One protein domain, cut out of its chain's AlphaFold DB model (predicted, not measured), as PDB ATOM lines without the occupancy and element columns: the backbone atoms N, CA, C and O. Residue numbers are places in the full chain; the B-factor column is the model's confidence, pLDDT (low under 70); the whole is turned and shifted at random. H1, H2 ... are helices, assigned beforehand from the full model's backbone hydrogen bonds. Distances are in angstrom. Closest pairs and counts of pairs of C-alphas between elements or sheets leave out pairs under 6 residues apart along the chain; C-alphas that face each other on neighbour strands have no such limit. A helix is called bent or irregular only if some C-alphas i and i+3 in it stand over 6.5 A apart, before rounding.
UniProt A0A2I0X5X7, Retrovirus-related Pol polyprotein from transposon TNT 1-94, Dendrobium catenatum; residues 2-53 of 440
ATOM      1  N   TYR A   2     -25.354  37.275 -10.437       85.69
ATOM      2  CA  TYR A   2     -25.989  35.960 -10.603       85.69
ATOM      3  C   TYR A   2     -25.015  34.791 -10.850       85.69
ATOM      4  O   TYR A   2     -25.120  33.763 -10.195       85.69
ATOM      5  N   THR A   3     -24.011  34.966 -11.712       88.25
ATOM      6  CA  THR A   3     -23.002  33.930 -12.018       88.25
ATOM      7  C   THR A   3     -22.181  33.487 -10.804       88.25
ATOM      8  O   THR A   3     -21.896  32.307 -10.635       88.25
ATOM      9  N   ARG A   4     -21.828  34.421  -9.915       90.31
ATOM     10  CA  ARG A   4     -21.154  34.093  -8.647       90.31
ATOM     11  C   ARG A   4     -22.100  33.381  -7.681       90.31
ATOM     12  O   ARG A   4     -21.694  32.452  -6.994       90.31
ATOM     13  N   PHE A   5     -23.365  33.798  -7.642       90.81
ATOM     14  CA  PHE A   5     -24.384  33.153  -6.820       90.81
ATOM     15  C   PHE A   5     -24.610  31.691  -7.235       90.81
ATOM     16  O   PHE A   5     -24.634  30.819  -6.370       90.81
ATOM     17  N   THR A   6     -24.701  31.396  -8.536       90.88
ATOM     18  CA  THR A   6     -24.866  30.018  -9.025       90.88
ATOM     19  C   THR A   6     -23.662  29.143  -8.692       90.88
ATOM     20  O   THR A   6     -23.853  28.041  -8.196       90.88
ATOM     21  N   GLN A   7     -22.432  29.643  -8.851       92.25
ATOM     22  CA  GLN A   7     -21.216  28.917  -8.459       92.25
ATOM     23  C   GLN A   7     -21.209  28.536  -6.969       92.25
ATOM     24  O   GLN A   7     -20.877  27.402  -6.629       92.25
ATOM     25  N   ILE A   8     -21.623  29.455  -6.088       91.19
ATOM     26  CA  ILE A   8     -21.721  29.201  -4.641       91.19
ATOM     27  C   ILE A   8     -22.828  28.186  -4.331       91.19
ATOM     28  O   ILE A   8     -22.653  27.306  -3.496       91.19
ATOM     29  N   VAL A   9     -23.980  28.278  -4.994       91.19
ATOM     30  CA  VAL A   9     -25.070  27.308  -4.806       91.19
ATOM     31  C   VAL A   9     -24.635  25.907  -5.247       91.19
ATOM     32  O   VAL A   9     -24.915  24.937  -4.547       91.19
ATOM     33  N   THR A  10     -23.919  25.798  -6.365       92.69
ATOM     34  CA  THR A  10     -23.400  24.521  -6.869       92.69
ATOM     35  C   THR A  10     -22.350  23.926  -5.931       92.69
ATOM     36  O   THR A  10     -22.384  22.727  -5.663       92.69
ATOM     37  N   SER A  11     -21.451  24.742  -5.371       91.75
ATOM     38  CA  SER A  11     -20.471  24.256  -4.391       91.75
ATOM     39  C   SER A  11     -21.125  23.827  -3.074       91.75
ATOM     40  O   SER A  11     -20.739  22.810  -2.506       91.75
ATOM     41  N   LEU A  12     -22.166  24.529  -2.613       91.38
ATOM     42  CA  LEU A  12     -22.945  24.126  -1.435       91.38
ATOM     43  C   LEU A  12     -23.709  22.818  -1.654       91.38
ATOM     44  O   LEU A  12     -23.747  21.978  -0.753       91.38
ATOM     45  N   HIS A  13     -24.253  22.617  -2.853       91.25
ATOM     46  CA  HIS A  13     -24.887  21.360  -3.235       91.25
ATOM     47  C   HIS A  13     -23.887  20.195  -3.198       91.25
ATOM     48  O   HIS A  13     -24.195  19.137  -2.657       91.25
ATOM     49  N   ALA A  14     -22.657  20.397  -3.686       90.56
ATOM     50  CA  ALA A  14     -21.593  19.391  -3.606       90.56
ATOM     51  C   ALA A  14     -21.198  19.034  -2.157       90.56
ATOM     52  O   ALA A  14     -20.756  17.919  -1.896       90.56
ATOM     53  N   LEU A  15     -21.395  19.956  -1.209       90.50
ATOM     54  CA  LEU A  15     -21.173  19.750   0.228       90.50
ATOM     55  C   LEU A  15     -22.396  19.153   0.957       90.50
ATOM     56  O   LEU A  15     -22.393  19.066   2.185       90.50
ATOM     57  N   GLY A  16     -23.447  18.761   0.229       87.75
ATOM     58  CA  GLY A  16     -24.650  18.137   0.784       87.75
ATOM     59  C   GLY A  16     -25.650  19.112   1.412       87.75
ATOM     60  O   GLY A  16     -26.547  18.683   2.135       87.75
ATOM     61  N   ARG A  17     -25.520  20.425   1.168       88.62
ATOM     62  CA  ARG A  17     -26.539  21.415   1.548       88.62
ATOM     63  C   ARG A  17     -27.348  21.836   0.332       88.62
ATOM     64  O   ARG A  17     -26.914  22.669  -0.463       88.62
ATOM     65  N   GLU A  18     -28.558  21.309   0.233       86.75
ATOM     66  CA  GLU A  18     -29.519  21.726  -0.782       86.75
ATOM     67  C   GLU A  18     -30.252  22.992  -0.331       86.75
ATOM     68  O   GLU A  18     -30.871  23.032   0.730       86.75
ATOM     69  N   ILE A  19     -30.162  24.047  -1.141       87.19
ATOM     70  CA  ILE A  19     -30.953  25.267  -0.957       87.19
ATOM     71  C   ILE A  19     -32.201  25.133  -1.827       87.19
ATOM     72  O   ILE A  19     -32.097  24.865  -3.031       87.19
ATOM     73  N   SER A  20     -33.373  25.359  -1.243       89.25
ATOM     74  CA  SER A  20     -34.642  25.341  -1.974       89.25
ATOM     75  C   SER A  20     -34.757  26.525  -2.947       89.25
ATOM     76  O   SER A  20     -34.084  27.550  -2.812       89.25
ATOM     77  N   ASN A  21     -35.608  26.409  -3.969       87.44
ATOM     78  CA  ASN A  21     -35.750  27.477  -4.968       87.44
ATOM     79  C   ASN A  21     -36.283  28.788  -4.365       87.44
ATOM     80  O   ASN A  21     -35.792  29.860  -4.725       87.44
ATOM     81  N   SER A  22     -37.192  28.716  -3.391       87.62
ATOM     82  CA  SER A  22     -37.709  29.893  -2.682       87.62
ATOM     83  C   SER A  22     -36.633  30.604  -1.860       87.62
ATOM     84  O   SER A  22     -36.563  31.834  -1.840       87.62
ATOM     85  N   GLU A  23     -35.729  29.855  -1.229       87.81
ATOM     86  CA  GLU A  23     -34.579  30.419  -0.520       87.81
ATOM     87  C   GLU A  23     -33.581  31.074  -1.471       87.81
ATOM     88  O   GLU A  23     -33.031  32.127  -1.141       87.81
ATOM     89  N   LYS A  24     -33.351  30.496  -2.658       89.94
ATOM     90  CA  LYS A  24     -32.485  31.111  -3.675       89.94
ATOM     91  C   LYS A  24     -33.048  32.457  -4.127       89.94
ATOM     92  O   LYS A  24     -32.320  33.446  -4.122       89.94
ATOM     93  N   VAL A  25     -34.341  32.510  -4.445       89.94
ATOM     94  CA  VAL A  25     -35.047  33.741  -4.839       89.94
ATOM     95  C   VAL A  25     -34.975  34.794  -3.730       89.94
ATOM     96  O   VAL A  25     -34.575  35.928  -3.989       89.94
ATOM     97  N   ASN A  26     -35.259  34.417  -2.480       89.50
ATOM     98  CA  ASN A  26     -35.177  35.326  -1.332       89.50
ATOM     99  C   ASN A  26     -33.763  35.867  -1.094       89.50
ATOM    100  O   ASN A  26     -33.589  37.050  -0.802       89.50
ATOM    101  N   LYS A  27     -32.740  35.016  -1.223       90.19
ATOM    102  CA  LYS A  27     -31.339  35.436  -1.095       90.19
ATOM    103  C   LYS A  27     -30.954  36.424  -2.192       90.19
ATOM    104  O   LYS A  27     -30.287  37.403  -1.890       90.19
ATOM    105  N   ILE A  28     -31.392  36.205  -3.433       90.44
ATOM    106  CA  ILE A  28     -31.123  37.132  -4.541       90.44
ATOM    107  C   ILE A  28     -31.797  38.484  -4.288       90.44
ATOM    108  O   ILE A  28     -31.125  39.506  -4.401       90.44
ATOM    109  N   LEU A  29     -33.078  38.498  -3.900       89.00
ATOM    110  CA  LEU A  29     -33.824  39.734  -3.633       89.00
ATOM    111  C   LEU A  29     -33.182  40.575  -2.520       89.00
ATOM    112  O   LEU A  29     -33.076  41.786  -2.667       89.00
ATOM    113  N   ARG A  30     -32.686  39.945  -1.448       88.88
ATOM    114  CA  ARG A  30     -31.997  40.641  -0.340       88.88
ATOM    115  C   ARG A  30     -30.626  41.211  -0.703       88.88
ATOM    116  O   ARG A  30     -30.125  42.069   0.012       88.88
ATOM    117  N   CYS A  31     -30.001  40.705  -1.762       88.50
ATOM    118  CA  CYS A  31     -28.678  41.145  -2.203       88.50
ATOM    119  C   CYS A  31     -28.737  42.285  -3.233       88.50
ATOM    120  O   CYS A  31     -27.687  42.699  -3.728       88.50
ATOM    121  N   LEU A  32     -29.931  42.752  -3.611       89.50
ATOM    122  CA  LEU A  32     -30.089  43.861  -4.546       89.50
ATOM    123  C   LEU A  32     -29.874  45.219  -3.841       89.50
ATOM    124  O   LEU A  32     -30.167  45.337  -2.652       89.50
ATOM    125  N   PRO A  33     -29.366  46.247  -4.551       89.50
ATOM    126  CA  PRO A  33     -29.245  47.605  -4.015       89.50
ATOM    127  C   PRO A  33     -30.607  48.229  -3.673       89.50
ATOM    128  O   PRO A  33     -31.611  47.887  -4.298       89.50
ATOM    129  N   SER A  34     -30.621  49.231  -2.787       88.00
ATOM    130  CA  SER A  34     -31.842  49.950  -2.368       88.00
ATOM    131  C   SER A  34     -32.612  50.619  -3.519       88.00
ATOM    132  O   SER A  34     -33.819  50.824  -3.450       88.00
ATOM    133  N   SER A  35     -31.955  50.890  -4.649       87.25
ATOM    134  CA  SER A  35     -32.617  51.371  -5.872       87.25
ATOM    135  C   SER A  35     -33.628  50.379  -6.475       87.25
ATOM    136  O   SER A  35     -34.428  50.753  -7.339       87.25
ATOM    137  N   TYR A  36     -33.609  49.122  -6.027       90.06
ATOM    138  CA  TYR A  36     -34.541  48.073  -6.425       90.06
ATOM    139  C   TYR A  36     -35.656  47.832  -5.395       90.06
ATOM    140  O   TYR A  36     -36.532  47.016  -5.677       90.06
ATOM    141  N   ASP A  37     -35.698  48.545  -4.261       87.50
ATOM    142  CA  ASP A  37     -36.652  48.296  -3.163       87.50
ATOM    143  C   ASP A  37     -38.111  48.317  -3.631       87.50
ATOM    144  O   ASP A  37     -38.864  47.378  -3.376       87.50
ATOM    145  N   ALA A  38     -38.496  49.313  -4.435       87.62
ATOM    146  CA  ALA A  38     -39.843  49.397  -5.002       87.62
ATOM    147  C   ALA A  38     -40.201  48.174  -5.871       87.62
ATOM    148  O   ALA A  38     -41.345  47.714  -5.888       87.62
ATOM    149  N   LYS A  39     -39.219  47.615  -6.588       86.75
ATOM    150  CA  LYS A  39     -39.409  46.421  -7.419       86.75
ATOM    151  C   LYS A  39     -39.428  45.146  -6.577       86.75
ATOM    152  O   LYS A  39     -40.194  44.240  -6.906       86.75
ATOM    153  N   ILE A  40     -38.622  45.076  -5.518       89.31
ATOM    154  CA  ILE A  40     -38.605  43.965  -4.561       89.31
ATOM    155  C   ILE A  40     -39.979  43.848  -3.903       89.31
ATOM    156  O   ILE A  40     -40.579  42.782  -4.005       89.31
ATOM    157  N   THR A  41     -40.518  44.941  -3.355       88.75
ATOM    158  CA  THR A  41     -41.848  44.977  -2.724       88.75
ATOM    159  C   THR A  41     -42.936  44.503  -3.683       88.75
ATOM    160  O   THR A  41     -43.692  43.585  -3.369       88.75
ATOM    161  N   ALA A  42     -42.947  45.022  -4.915       89.38
ATOM    162  CA  ALA A  42     -43.914  44.599  -5.924       89.38
ATOM    163  C   ALA A  42     -43.805  43.100  -6.267       89.38
ATOM    164  O   ALA A  42     -44.820  42.446  -6.500       89.38
ATOM    165  N   ILE A  43     -42.595  42.528  -6.317       86.94
ATOM    166  CA  ILE A  43     -42.396  41.094  -6.584       86.94
ATOM    167  C   ILE A  43     -42.843  40.252  -5.389       86.94
ATOM    168  O   ILE A  43     -43.499  39.235  -5.598       86.94
ATOM    169  N   THR A  44     -42.524  40.671  -4.163       85.19
ATOM    170  CA  THR A  44     -42.928  39.957  -2.946       85.19
ATOM    171  C   THR A  44     -44.434  39.997  -2.712       85.19
ATOM    172  O   THR A  44     -44.975  39.055  -2.151       85.19
ATOM    173  N   GLU A  45     -45.112  41.056  -3.158       87.94
ATOM    174  CA  GLU A  45     -46.567  41.199  -3.032       87.94
ATOM    175  C   GLU A  45     -47.338  40.482  -4.144       87.94
ATOM    176  O   GLU A  45     -48.420  39.957  -3.903       87.94
ATOM    177  N   SER A  46     -46.809  40.465  -5.373       83.81
ATOM    178  CA  SER A  46     -47.550  39.960  -6.540       83.81
ATOM    179  C   SER A  46     -47.262  38.509  -6.914       83.81
ATOM    180  O   SER A  46     -48.014  37.944  -7.710       83.81
ATOM    181  N   LYS A  47     -46.174  37.900  -6.419       83.50
ATOM    182  CA  LYS A  47     -45.749  36.559  -6.849       83.50
ATOM    183  C   LYS A  47     -45.444  35.636  -5.677       83.50
ATOM    184  O   LYS A  47     -44.703  35.989  -4.764       83.50
ATOM    185  N   ASP A  48     -45.911  34.395  -5.788       82.06
ATOM    186  CA  ASP A  48     -45.587  33.336  -4.837       82.06
ATOM    187  C   ASP A  48     -44.136  32.868  -5.004       82.06
ATOM    188  O   ASP A  48     -43.782  32.168  -5.957       82.06
ATOM    189  N   LEU A  49     -43.286  33.205  -4.031       78.38
ATOM    190  CA  LEU A  49     -41.842  32.917  -4.042       78.38
ATOM    191  C   LEU A  49     -41.502  31.415  -4.090       78.38
ATOM    192  O   LEU A  49     -40.376  31.051  -4.415       78.38
ATOM    193  N   ASN A  50     -42.466  30.543  -3.784       75.88
ATOM    194  CA  ASN A  50     -42.312  29.087  -3.857       75.88
ATOM    195  C   ASN A  50     -42.433  28.538  -5.286       75.88
ATOM    196  O   ASN A  50     -41.817  27.522  -5.601       75.88
ATOM    197  N   VAL A  51     -43.207  29.204  -6.144       83.38
ATOM    198  CA  VAL A  51     -43.447  28.803  -7.544       83.38
ATOM    199  C   VAL A  51     -42.610  29.651  -8.505       83.38
ATOM    200  O   VAL A  51     -42.386  29.285  -9.658       83.38
ATOM    201  N   TYR A  52     -42.116  30.793  -8.033       86.88
ATOM    202  CA  TYR A  52     -41.380  31.731  -8.856       86.88
ATOM    203  C   TYR A  52     -39.976  31.220  -9.205       86.88
ATOM    204  O   TYR A  52     -39.112  31.081  -8.340       86.88
ATOM    205  N   SER A  53     -39.739  30.937 -10.489       89.31
ATOM    206  CA  SER A  53     -38.429  30.487 -10.961       89.31
ATOM    207  C   SER A  53     -37.394  31.614 -10.934       89.31
ATOM    208  O   SER A  53     -37.702  32.798 -11.107       89.31
TER     209      SER A  53
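What this domain is: This is residues 2 to 53 of the 440 residues of the protein "Retrovirus-related Pol polyprotein from transposon TNT 1-94" of Dendrobium catenatum (UniProt A0A2I0X5X7). Picture a flat, loosely built zigzag of three helices in a row, with H2 in the middle, H1 on one side of it and H3 on the other, and with few close approaches between them. The free end of H1 and the residues after it, residues 11 to 16, stick out at one end, while residues 47 to 53, after H3, fold back toward the beginning of H2. The printed part has 52 residues, with three named helices in the order H1, H2, H3 and no named strand; its class is all helix. The whole is only just loose, close to compact, with a radius of gyration of the C-alphas of 12.3 A, and the C-alphas span 35 by 22 by 12 A.

How they stand to each other: Begin at residues 2 to 14, which are H1, and go on to residues 21 to 30, which are H2. H1 and H2 are near each other, with 6 pairs of C-alphas within 10 A and the closest pair 8.0 A apart. Next come residues 34 to 46, which are H3. H2 and H3 are close but not clearly touching: look at Leu 29 and Ile 40, whose C-alphas are the closest of the two helices at 6.5 A. Their centres are 12.9 A apart. Their lines stand at a shallow tilt of 34 degrees, only just short of steep, and they run opposite ways. H1 and H3 are apart. In the backbones of H1 and H2, every O i to N i+4 pair is within hydrogen-bond range; in H3, 7 of 9 are.

Where its parts are: Find C-alpha 2 at (-25.989, 35.960, -10.603); from there H1 runs 18.5 A to C-alpha 14. A short link of six residues leads to H2, which begins at C-alpha 21 at (-35.750, 27.477, -4.968) and runs 14.4 A to C-alpha 30. A tight link of three residues follows. H3 then runs 19.1 A from C-alpha 34 to C-alpha 46 at (-47.550, 39.960, -6.540). Look near its beginning for an irregular place, where C-alphas 35 and 38 are 7.5 A apart.

The domain as a whole: The two C-alphas farthest apart are those of Leu 15 and Ala 38, at 35.4 A, and the outline is flat. Residues 11 to 16, of which 11 to 14 belong to H1, stand free. From Tyr 2 to Ser 53, the first and last printed C-alphas, the distance is 13.6 A. The printed part has no cut, and neither link between the helices is long. The mean pLDDT of the printed part is 88.2, and no printed residue is under 70 in this model.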